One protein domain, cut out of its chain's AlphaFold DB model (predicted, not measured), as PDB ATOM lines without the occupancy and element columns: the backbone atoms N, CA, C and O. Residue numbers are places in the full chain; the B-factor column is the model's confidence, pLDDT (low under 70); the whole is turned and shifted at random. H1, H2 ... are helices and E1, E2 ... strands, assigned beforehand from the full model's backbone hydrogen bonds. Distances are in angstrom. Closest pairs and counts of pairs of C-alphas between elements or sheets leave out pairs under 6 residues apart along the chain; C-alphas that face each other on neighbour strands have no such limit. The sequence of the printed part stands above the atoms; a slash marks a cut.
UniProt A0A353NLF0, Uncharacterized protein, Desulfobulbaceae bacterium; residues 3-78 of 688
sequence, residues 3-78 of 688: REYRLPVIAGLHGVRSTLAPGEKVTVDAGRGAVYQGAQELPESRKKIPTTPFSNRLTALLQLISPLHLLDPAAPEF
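This is residues 3 to 78 of the 688 residues of an uncharacterized protein of Desulfobulbaceae bacterium (UniProt A0A353NLF0). What shape? With little regular structure, a small hairpin of strands E1 and E2 lies far from helix H2. What is printed? The printed part has 76 residues, 25 in named elements, of mixed class, in order H1, E1, E2, H2. It is extended, radius of gyration of the C-alphas 18.1 A, spanning 45 by 40 by 23 A.

How do strands pair? E1, residues 26 to 29, and E2, residues 34 to 37, are an antiparallel hairpin at 159 degrees. N 27 and O 36, 2.9 A apart, are within hydrogen-bond range. And the helices? H1, residues 16 to 19, is apart from H2, residues 53 to 65. In H2, 8 of 9 O i to N i+4 pairs are within range.

Where does H1 begin? C-alpha 16 is at (35.390, -34.786, 89.635). Where does H2 end? It runs 18.2 A to C-alpha 65 at (8.974, -14.183, 85.236).

Any cut? The printed part has no cut; the E2 to H2 link is long. Low confidence? In 18 residues, among them 43 to 51, pLDDT is under 70.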
ATOM      1  N   ARG A   3      21.826 -19.889  92.842       53.72
ATOM      2  CA  ARG A   3      21.615 -18.717  91.962       53.72
ATOM      3  C   ARG A   3      21.134 -17.468  92.720       53.72
ATOM      4  O   ARG A   3      21.423 -16.355  92.307       53.72
ATOM      5  N   GLU A   4      20.433 -17.677  93.828       50.16
ATOM      6  CA  GLU A   4      19.854 -16.662  94.723       50.16
ATOM      7  C   GLU A   4      20.951 -15.967  95.543       50.16
ATOM      8  O   GLU A   4      20.991 -14.745  95.620       50.16
ATOM      9  N   TYR A   5      21.925 -16.741  96.036       58.38
ATOM     10  CA  TYR A   5      23.112 -16.243  96.745       58.38
ATOM     11  C   TYR A   5      24.252 -15.799  95.814       58.38
ATOM     12  O   TYR A   5      25.348 -15.501  96.284       58.38
ATOM     13  N   ARG A   6      24.024 -15.771  94.490       62.41
ATOM     14  CA  ARG A   6      25.045 -15.478  93.463       62.41
ATOM     15  C   ARG A   6      26.310 -16.337  93.598       62.41
ATOM     16  O   ARG A   6      27.407 -15.893  93.261       62.41
ATOM     17  N   LEU A   7      26.154 -17.570  94.070       73.62
ATOM     18  CA  LEU A   7      27.254 -18.518  94.193       73.62
ATOM     19  C   LEU A   7      27.522 -19.164  92.823       73.62
ATOM     20  O   LEU A   7      26.570 -19.601  92.165       73.62
ATOM     21  N   PRO A   8      28.785 -19.236  92.366       75.12
ATOM     22  CA  PRO A   8      29.128 -19.934  91.135       75.12
ATOM     23  C   PRO A   8      28.838 -21.431  91.293       75.12
ATOM     24  O   PRO A   8      29.335 -22.077  92.213       75.12
ATOM     25  N   VAL A   9      28.020 -21.982  90.393       82.50
ATOM     26  CA  VAL A   9      27.655 -23.404  90.390       82.50
ATOM     27  C   VAL A   9      27.868 -23.997  89.012       82.50
ATOM     28  O   VAL A   9      27.368 -23.470  88.020       82.50
ATOM     29  N   ILE A  10      28.547 -25.139  88.985       80.75
ATOM     30  CA  ILE A  10      28.630 -26.028  87.832       80.75
ATOM     31  C   ILE A  10      27.979 -27.347  88.252       80.75
ATOM     32  O   ILE A  10      28.340 -27.917  89.281       80.75
ATOM     33  N   ALA A  11      27.002 -27.816  87.483       79.31
ATOM     34  CA  ALA A  11      26.339 -29.099  87.699       79.31
ATOM     35  C   ALA A  11      26.707 -30.071  86.569       79.31
ATOM     36  O   ALA A  11      26.978 -29.636  85.453       79.31
ATOM     37  N   GLY A  12      26.709 -31.378  86.851       73.56
ATOM     38  CA  GLY A  12      26.966 -32.411  85.836       73.56
ATOM     39  C   GLY A  12      28.442 -32.652  85.493       73.56
ATOM     40  O   GLY A  12      28.737 -33.219  84.446       73.56
ATOM     41  N   LEU A  13      29.386 -32.247  86.349       74.12
ATOM     42  CA  LEU A  13      30.801 -32.579  86.157       74.12
ATOM     43  C   LEU A  13      31.075 -34.043  86.544       74.12
ATOM     44  O   LEU A  13      31.299 -34.375  87.711       74.12
ATOM     45  N   HIS A  14      31.044 -34.929  85.555       72.62
ATOM     46  CA  HIS A  14      31.382 -36.341  85.722       72.62
ATOM     47  C   HIS A  14      32.890 -36.517  86.009       72.62
ATOM     48  O   HIS A  14      33.716 -35.837  85.412       72.62
ATOM     49  N   GLY A  15      33.263 -37.415  86.931       70.94
ATOM     50  CA  GLY A  15      34.677 -37.732  87.226       70.94
ATOM     51  C   GLY A  15      35.418 -36.753  88.154       70.94
ATOM     52  O   GLY A  15      36.601 -36.931  88.431       70.94
ATOM     53  N   VAL A  16      34.746 -35.738  88.705       72.38
ATOM     54  CA  VAL A  16      35.390 -34.786  89.635       72.38
ATOM     55  C   VAL A  16      35.848 -35.448  90.936       72.38
ATOM     56  O   VAL A  16      36.929 -35.137  91.425       72.38
ATOM     57  N   ARG A  17      35.082 -36.415  91.463       64.88
ATOM     58  CA  ARG A  17      35.430 -37.138  92.703       64.88
ATOM     59  C   ARG A  17      36.703 -37.988  92.597       64.88
ATOM     60  O   ARG A  17      37.286 -38.298  93.624       64.88
ATOM     61  N   SER A  18      37.114 -38.371  91.388       74.69
ATOM     62  CA  SER A  18      38.373 -39.092  91.151       74.69
ATOM     63  C   SER A  18      39.548 -38.162  90.845       74.69
ATOM     64  O   SER A  18      40.682 -38.622  90.826       74.69
ATOM     65  N   THR A  19      39.282 -36.878  90.588       77.62
ATOM     66  CA  THR A  19      40.289 -35.908  90.124       77.62
ATOM     67  C   THR A  19      40.673 -34.898  91.211       77.62
ATOM     68  O   THR A  19      41.796 -34.411  91.203       77.62
ATOM     69  N   LEU A  20      39.767 -34.589  92.144       79.94
ATOM     70  CA  LEU A  20      39.996 -33.642  93.241       79.94
ATOM     71  C   LEU A  20      39.969 -34.358  94.592       79.94
ATOM     72  O   LEU A  20      39.046 -35.130  94.868       79.94
ATOM     73  N   ALA A  21      40.943 -34.061  95.451       79.69
ATOM     74  CA  ALA A  21      40.999 -34.617  96.797       79.69
ATOM     75  C   ALA A  21      40.180 -33.776  97.804       79.69
ATOM     76  O   ALA A  21      40.100 -32.548  97.683       79.69
ATOM     77  N   PRO A  22      39.578 -34.389  98.843       79.69
ATOM     78  CA  PRO A  22      38.933 -33.642  99.922       79.69
ATOM     79  C   PRO A  22      39.899 -32.655 100.597       79.69
ATOM     80  O   PRO A  22      41.002 -33.026 100.989       79.69
ATOM     81  N   GLY A  23      39.474 -31.397 100.753       80.00
ATOM     82  CA  GLY A  23      40.283 -30.325 101.354       80.00
ATOM     83  C   GLY A  23      41.185 -29.566 100.372       80.00
ATOM     84  O   GLY A  23      41.809 -28.577 100.757       80.00
ATOM     85  N   GLU A  24      41.225 -29.977  99.103       84.00
ATOM     86  CA  GLU A  24      41.974 -29.287  98.058       84.00
ATOM     87  C   GLU A  24      41.312 -27.950  97.691       84.00
ATOM     88  O   GLU A  24      40.106 -27.865  97.443       84.00
ATOM     89  N   LYS A  25      42.104 -26.871  97.669       87.75
ATOM     90  CA  LYS A  25      41.623 -25.556  97.231       87.75
ATOM     91  C   LYS A  25      41.494 -25.548  95.712       87.75
ATOM     92  O   LYS A  25      42.457 -25.863  95.020       87.75
ATOM     93  N   VAL A  26      40.339 -25.121  95.213       89.56
ATOM     94  CA  VAL A  26      40.050 -24.995  93.780       89.56
ATOM     95  C   VAL A  26      39.331 -23.686  93.479       89.56
ATOM     96  O   VAL A  26      38.589 -23.167  94.317       89.56
ATOM     97  N   THR A  27      39.503 -23.182  92.262       89.06
ATOM     98  CA  THR A  27      38.730 -22.060  91.727       89.06
ATOM     99  C   THR A  27      37.637 -22.590  90.799       89.06
ATOM    100  O   THR A  27      37.912 -23.342  89.864       89.06
ATOM    101  N   VAL A  28      36.391 -22.162  91.021       86.69
ATOM    102  CA  VAL A  28      35.224 -22.555  90.213       86.69
ATOM    103  C   VAL A  28      34.826 -21.414  89.272       86.69
ATOM    104  O   VAL A  28      34.311 -20.390  89.721       86.69
ATOM    105  N   ASP A  29      35.014 -21.601  87.962       85.25
ATOM    106  CA  ASP A  29      34.536 -20.689  86.913       85.25
ATOM    107  C   ASP A  29      33.238 -21.221  86.298       85.25
ATOM    108  O   ASP A  29      33.225 -21.939  85.293       85.25
ATOM    109  N   ALA A  30      32.111 -20.834  86.899       78.88
ATOM    110  CA  ALA A  30      30.792 -21.202  86.395       78.88
ATOM    111  C   ALA A  30      30.457 -20.579  85.026       78.88
ATOM    112  O   ALA A  30      29.584 -21.090  84.329       78.88
ATOM    113  N   GLY A  31      31.135 -19.497  84.622       74.31
ATOM    114  CA  GLY A  31      30.900 -18.838  83.337       74.31
ATOM    115  C   GLY A  31      31.475 -19.619  82.157       74.31
ATOM    116  O   GLY A  31      30.891 -19.616  81.074       74.31
ATOM    117  N   ARG A  32      32.600 -20.308  82.374       75.12
ATOM    118  CA  ARG A  32      33.240 -21.192  81.384       75.12
ATOM    119  C   ARG A  32      32.973 -22.677  81.627       75.12
ATOM    120  O   ARG A  32      33.377 -23.497  80.811       75.12
ATOM    121  N   GLY A  33      32.295 -23.017  82.726       80.38
ATOM    122  CA  GLY A  33      32.032 -24.402  83.116       80.38
ATOM    123  C   GLY A  33      33.302 -25.163  83.501       80.38
ATOM    124  O   GLY A  33      33.361 -26.373  83.304       80.38
ATOM    125  N   ALA A  34      34.315 -24.467  84.025       83.12
ATOM    126  CA  ALA A  34      35.627 -25.030  84.330       83.12
ATOM    127  C   ALA A  34      35.946 -24.966  85.830       83.12
ATOM    128  O   ALA A  34      35.560 -24.027  86.532       83.12
ATOM    129  N   VAL A  35      36.687 -25.963  86.313       86.50
ATOM    130  CA  VAL A  35      37.266 -25.986  87.660       86.50
ATOM    131  C   VAL A  35      38.777 -26.020  87.510       86.50
ATOM    132  O   VAL A  35      39.306 -26.824  86.746       86.50
ATOM    133  N   TYR A  36      39.456 -25.138  88.228       86.38
ATOM    134  CA  TYR A  36      40.902 -25.003  88.188       86.38
ATOM    135  C   TYR A  36      41.508 -25.374  89.534       86.38
ATOM    136  O   TYR A  36      40.927 -25.095  90.585       86.38
ATOM    137  N   GLN A  37      42.682 -25.995  89.497       84.94
ATOM    138  CA  GLN A  37      43.411 -26.385  90.695       84.94
ATOM    139  C   GLN A  37      44.021 -25.156  91.383       84.94
ATOM    140  O   GLN A  37      44.599 -24.292  90.725       84.94
ATOM    141  N   GLY A  38      43.917 -25.085  92.712       85.81
ATOM    142  CA  GLY A  38      44.418 -23.963  93.502       85.81
ATOM    143  C   GLY A  38      43.497 -22.740  93.502       85.81
ATOM    144  O   GLY A  38      42.478 -22.686  92.817       85.81
ATOM    145  N   ALA A  39      43.859 -21.744  94.313       84.69
ATOM    146  CA  ALA A  39      43.199 -20.443  94.321       84.69
ATOM    147  C   ALA A  39      43.861 -19.546  93.270       84.69
ATOM    148  O   ALA A  39      44.946 -19.013  93.492       84.69
ATOM    149  N   GLN A  40      43.205 -19.404  92.125       83.38
ATOM    150  CA  GLN A  40      43.632 -18.530  91.035       83.38
ATOM    151  C   GLN A  40      42.605 -17.429  90.765       83.38
ATOM    152  O   GLN A  40      41.395 -17.653  90.883       83.38
ATOM    153  N   GLU A  41      43.095 -16.254  90.367       79.19
ATOM    154  CA  GLU A  41      42.256 -15.177  89.848       79.19
ATOM    155  C   GLU A  41      41.726 -15.554  88.462       79.19
ATOM    156  O   GLU A  41      42.470 -15.984  87.578       79.19
ATOM    157  N   LEU A  42      40.414 -15.410  88.272       74.50
ATOM    158  CA  LEU A  42      39.789 -15.640  86.977       74.50
ATOM    159  C   LEU A  42      39.880 -14.362  86.137       74.50
ATOM    160  O   LEU A  42      39.514 -13.294  86.630       74.50
ATOM    161  N   PRO A  43      40.306 -14.442  84.864       67.31
ATOM    162  CA  PRO A  43      40.261 -13.289  83.975       67.31
ATOM    163  C   PRO A  43      38.808 -12.826  83.810       67.31
ATOM    164  O   PRO A  43      37.916 -13.657  83.614       67.31
ATOM    165  N   GLU A  44      38.559 -11.510  83.854       60.50
ATOM    166  CA  GLU A  44      37.220 -10.945  83.648       60.50
ATOM    167  C   GLU A  44      36.657 -11.383  82.290       60.50
ATOM    168  O   GLU A  44      36.983 -10.855  81.229       60.50
ATOM    169  N   SER A  45      35.786 -12.387  82.319       54.91
ATOM    170  CA  SER A  45      35.188 -12.983  81.129       54.91
ATOM    171  C   SER A  45      33.701 -12.664  81.047       54.91
ATOM    172  O   SER A  45      32.888 -13.530  80.722       54.91
ATOM    173  N   ARG A  46      33.307 -11.413  81.301       53.59
ATOM    174  CA  ARG A  46      32.009 -10.943  80.807       53.59
ATOM    175  C   ARG A  46      32.185 -10.531  79.355       53.59
ATOM    176  O   ARG A  46      32.455  -9.370  79.060       53.59
ATOM    177  N   LYS A  47      31.951 -11.465  78.424       52.25
ATOM    178  CA  LYS A  47      31.461 -11.049  77.104       52.25
ATOM    179  C   LYS A  47      30.196 -10.237  77.380       52.25
ATOM    180  O   LYS A  47      29.198 -10.807  77.815       52.25
ATOM    181  N   LYS A  48      30.249  -8.910  77.210       51.25
ATOM    182  CA  LYS A  48      29.039  -8.084  77.192       51.25
ATOM    183  C   LYS A  48      28.153  -8.685  76.111       51.25
ATOM    184  O   LYS A  48      28.511  -8.634  74.938       51.25
ATOM    185  N   ILE A  49      27.062  -9.328  76.517       58.00
ATOM    186  CA  ILE A  49      26.046  -9.792  75.580       58.00
ATOM    187  C   ILE A  49      25.591  -8.525  74.849       58.00
ATOM    188  O   ILE A  49      25.169  -7.582  75.526       58.00
ATOM    189  N   PRO A  50      25.749  -8.432  73.517       58.69
ATOM    190  CA  PRO A  50      25.284  -7.270  72.783       58.69
ATOM    191  C   PRO A  50      23.797  -7.090  73.079       58.69
ATOM    192  O   PRO A  50      23.020  -8.036  72.937       58.69
ATOM    193  N   THR A  51      23.400  -5.902  73.526       63.03
ATOM    194  CA  THR A  51      21.994  -5.568  73.761       63.03
ATOM    195  C   THR A  51      21.271  -5.565  72.422       63.03
ATOM    196  O   THR A  51      21.259  -4.567  71.705       63.03
ATOM    197  N   THR A  52      20.714  -6.711  72.042       77.50
ATOM    198  CA  THR A  52      19.826  -6.827  70.887       77.50
ATOM    199  C   THR A  52      18.402  -6.450  71.301       77.50
ATOM    200  O   THR A  52      18.053  -6.578  72.479       77.50
ATOM    201  N   PRO A  53      17.528  -6.045  70.359       80.00
ATOM    202  CA  PRO A  53      16.105  -5.856  70.651       80.00
ATOM    203  C   PRO A  53      15.474  -7.089  71.317       80.00
ATOM    204  O   PRO A  53      14.658  -6.958  72.227       80.00
ATOM    205  N   PHE A  54      15.915  -8.290  70.921       75.25
ATOM    206  CA  PHE A  54      15.527  -9.552  71.547       75.25
ATOM    207  C   PHE A  54      16.031  -9.668  72.991       75.25
ATOM    208  O   PHE A  54      15.233  -9.959  73.875       75.25
ATOM    209  N   SER A  55      17.315  -9.396  73.255       74.44
ATOM    210  CA  SER A  55      17.877  -9.442  74.613       74.44
ATOM    211  C   SER A  55      17.195  -8.439  75.536       74.44
ATOM    212  O   SER A  55      16.879  -8.793  76.660       74.44
ATOM    213  N   ASN A  56      16.909  -7.220  75.071       80.50
ATOM    214  CA  ASN A  56      16.219  -6.211  75.878       80.50
ATOM    215  C   ASN A  56      14.786  -6.644  76.214       80.50
ATOM    216  O   ASN A  56      14.359  -6.536  77.363       80.50
ATOM    217  N   ARG A  57      14.061  -7.196  75.229       81.06
ATOM    218  CA  ARG A  57      12.717  -7.745  75.444       81.06
ATOM    219  C   ARG A  57      12.751  -8.954  76.384       81.06
ATOM    220  O   ARG A  57      11.922  -9.037  77.281       81.06
ATOM    221  N   LEU A  58      13.721  -9.852  76.226       78.44
ATOM    222  CA  LEU A  58      13.895 -11.016  77.092       78.44
ATOM    223  C   LEU A  58      14.283 -10.612  78.519       78.44
ATOM    224  O   LEU A  58      13.730 -11.161  79.460       78.44
ATOM    225  N   THR A  59      15.178  -9.641  78.706       77.88
ATOM    226  CA  THR A  59      15.543  -9.123  80.034       77.88
ATOM    227  C   THR A  59      14.342  -8.485  80.729       77.88
ATOM    228  O   THR A  59      14.119  -8.766  81.904       77.88
ATOM    229  N   ALA A  60      13.535  -7.699  80.008       81.56
ATOM    230  CA  ALA A  60      12.299  -7.128  80.541       81.56
ATOM    231  C   ALA A  60      11.273  -8.215  80.921       81.56
ATOM    232  O   ALA A  60      10.683  -8.157  81.996       81.56
ATOM    233  N   LEU A  61      11.105  -9.248  80.088       83.94
ATOM    234  CA  LEU A  61      10.237 -10.390  80.400       83.94
ATOM    235  C   LEU A  61      10.755 -11.197  81.594       83.94
ATOM    236  O   LEU A  61       9.980 -11.573  82.467       83.94
ATOM    237  N   LEU A  62      12.064 -11.442  81.674       79.75
ATOM    238  CA  LEU A  62      12.669 -12.200  82.766       79.75
ATOM    239  C   LEU A  62      12.474 -11.516  84.118       79.75
ATOM    240  O   LEU A  62      12.302 -12.231  85.098       79.75
ATOM    241  N   GLN A  63      12.435 -10.180  84.177       81.88
ATOM    242  CA  GLN A  63      12.099  -9.439  85.401       81.88
ATOM    243  C   GLN A  63      10.667  -9.705  85.889       81.88
ATOM    244  O   GLN A  63      10.426  -9.658  87.088       81.88
ATOM    245  N   LEU A  64       9.741 -10.040  84.989       86.88
ATOM    246  CA  LEU A  64       8.353 -10.377  85.322       86.88
ATOM    247  C   LEU A  64       8.131 -11.883  85.516       86.88
ATOM    248  O   LEU A  64       7.061 -12.299  85.947       86.88
ATOM    249  N   ILE A  65       9.116 -12.722  85.186       81.06
ATOM    250  CA  ILE A  65       8.974 -14.183  85.236       81.06
ATOM    251  C   ILE A  65       9.787 -14.785  86.379       81.06
ATOM    252  O   ILE A  65       9.255 -15.580  87.141       81.06
ATOM    253  N   SER A  66      11.072 -14.445  86.486       77.00
ATOM    254  CA  SER A  66      12.039 -15.197  87.298       77.00
ATOM    255  C   SER A  66      12.200 -14.759  88.762       77.00
ATOM    256  O   SER A  66      12.503 -15.647  89.569       77.00
ATOM    257  N   PRO A  67      12.124 -13.461  89.129       82.94
ATOM    258  CA  PRO A  67      12.368 -13.022  90.501       82.94
ATOM    259  C   PRO A  67      11.415 -13.676  91.495       82.94
ATOM    260  O   PRO A  67      10.241 -13.818  91.195       82.94
ATOM    261  N   LEU A  68      11.915 -14.054  92.668       77.00
ATOM    262  CA  LEU A  68      11.102 -14.556  93.772       77.00
ATOM    263  C   LEU A  68      11.213 -13.561  94.924       77.00
ATOM    264  O   LEU A  68      12.280 -13.428  95.521       77.00
ATOM    265  N   HIS A  69      10.131 -12.848  95.197       80.69
ATOM    266  CA  HIS A  69      10.015 -11.862  96.266       80.69
ATOM    267  C   HIS A  69       9.253 -12.432  97.470       80.69
ATOM    268  O   HIS A  69       9.525 -12.048  98.607       80.69
ATOM    269  N   LEU A  70       8.335 -13.379  97.244       76.19
ATOM    270  CA  LEU A  70       7.540 -14.014  98.298       76.19
ATOM    271  C   LEU A  70       8.299 -15.173  98.968       76.19
ATOM    272  O   LEU A  70       8.137 -16.343  98.614       76.19
ATOM    273  N   LEU A  71       9.152 -14.837  99.939       68.31
ATOM    274  CA  LEU A  71      10.043 -15.797 100.602       68.31
ATOM    275  C   LEU A  71       9.441 -16.429 101.865       68.31
ATOM    276  O   LEU A  71       9.554 -17.643 102.037       68.31
ATOM    277  N   ASP A  72       8.796 -15.629 102.717       64.88
ATOM    278  CA  ASP A  72       8.237 -16.066 104.002       64.88
ATOM    279  C   ASP A  72       6.702 -16.203 103.931       64.88
ATOM    280  O   ASP A  72       6.012 -15.185 103.847       64.88
ATOM    281  N   PRO A  73       6.151 -17.431 103.987       62.81
ATOM    282  CA  PRO A  73       4.708 -17.686 104.012       62.81
ATOM    283  C   PRO A  73       3.938 -17.064 105.180       62.81
ATOM    284  O   PRO A  73       2.728 -16.861 105.073       62.81
ATOM    285  N   ALA A  74       4.612 -16.809 106.307       60.88
ATOM    286  CA  ALA A  74       3.997 -16.258 107.510       60.88
ATOM    287  C   ALA A  74       3.995 -14.720 107.526       60.88
ATOM    288  O   ALA A  74       3.329 -14.117 108.371       60.88
ATOM    289  N   ALA A  75       4.729 -14.082 106.609       73.44
ATOM    290  CA  ALA A  75       4.828 -12.635 106.556       73.44
ATOM    291  C   ALA A  75       3.533 -11.999 106.008       73.44
ATOM    292  O   ALA A  75       2.913 -12.551 105.092       73.44
ATOM    293  N   PRO A  76       3.130 -10.810 106.498       76.69
ATOM    294  CA  PRO A  76       1.958 -10.085 105.991       76.69
ATOM    295  C   PRO A  76       2.046  -9.791 104.489       76.69
ATOM    296  O   PRO A  76       1.034  -9.733 103.791       76.69
ATOM    297  N   GLU A  77       3.270  -9.641 103.983       79.62
ATOM    298  CA  GLU A  77       3.555  -9.429 102.572       79.62
ATOM    299  C   GLU A  77       3.270 -10.654 101.686       79.62
ATOM    300  O   GLU A  77       3.186 -10.487 100.469       79.62
ATOM    301  N   PHE A  78       3.049 -11.852 102.242       79.88
ATOM    302  CA  PHE A  78       2.691 -13.060 101.491       79.88
ATOM    303  C   PHE A  78       1.217 -13.043 101.042       79.88
ATOM    304  O   PHE A  78       0.354 -13.778 101.533       79.88
TER     305      PHE A  78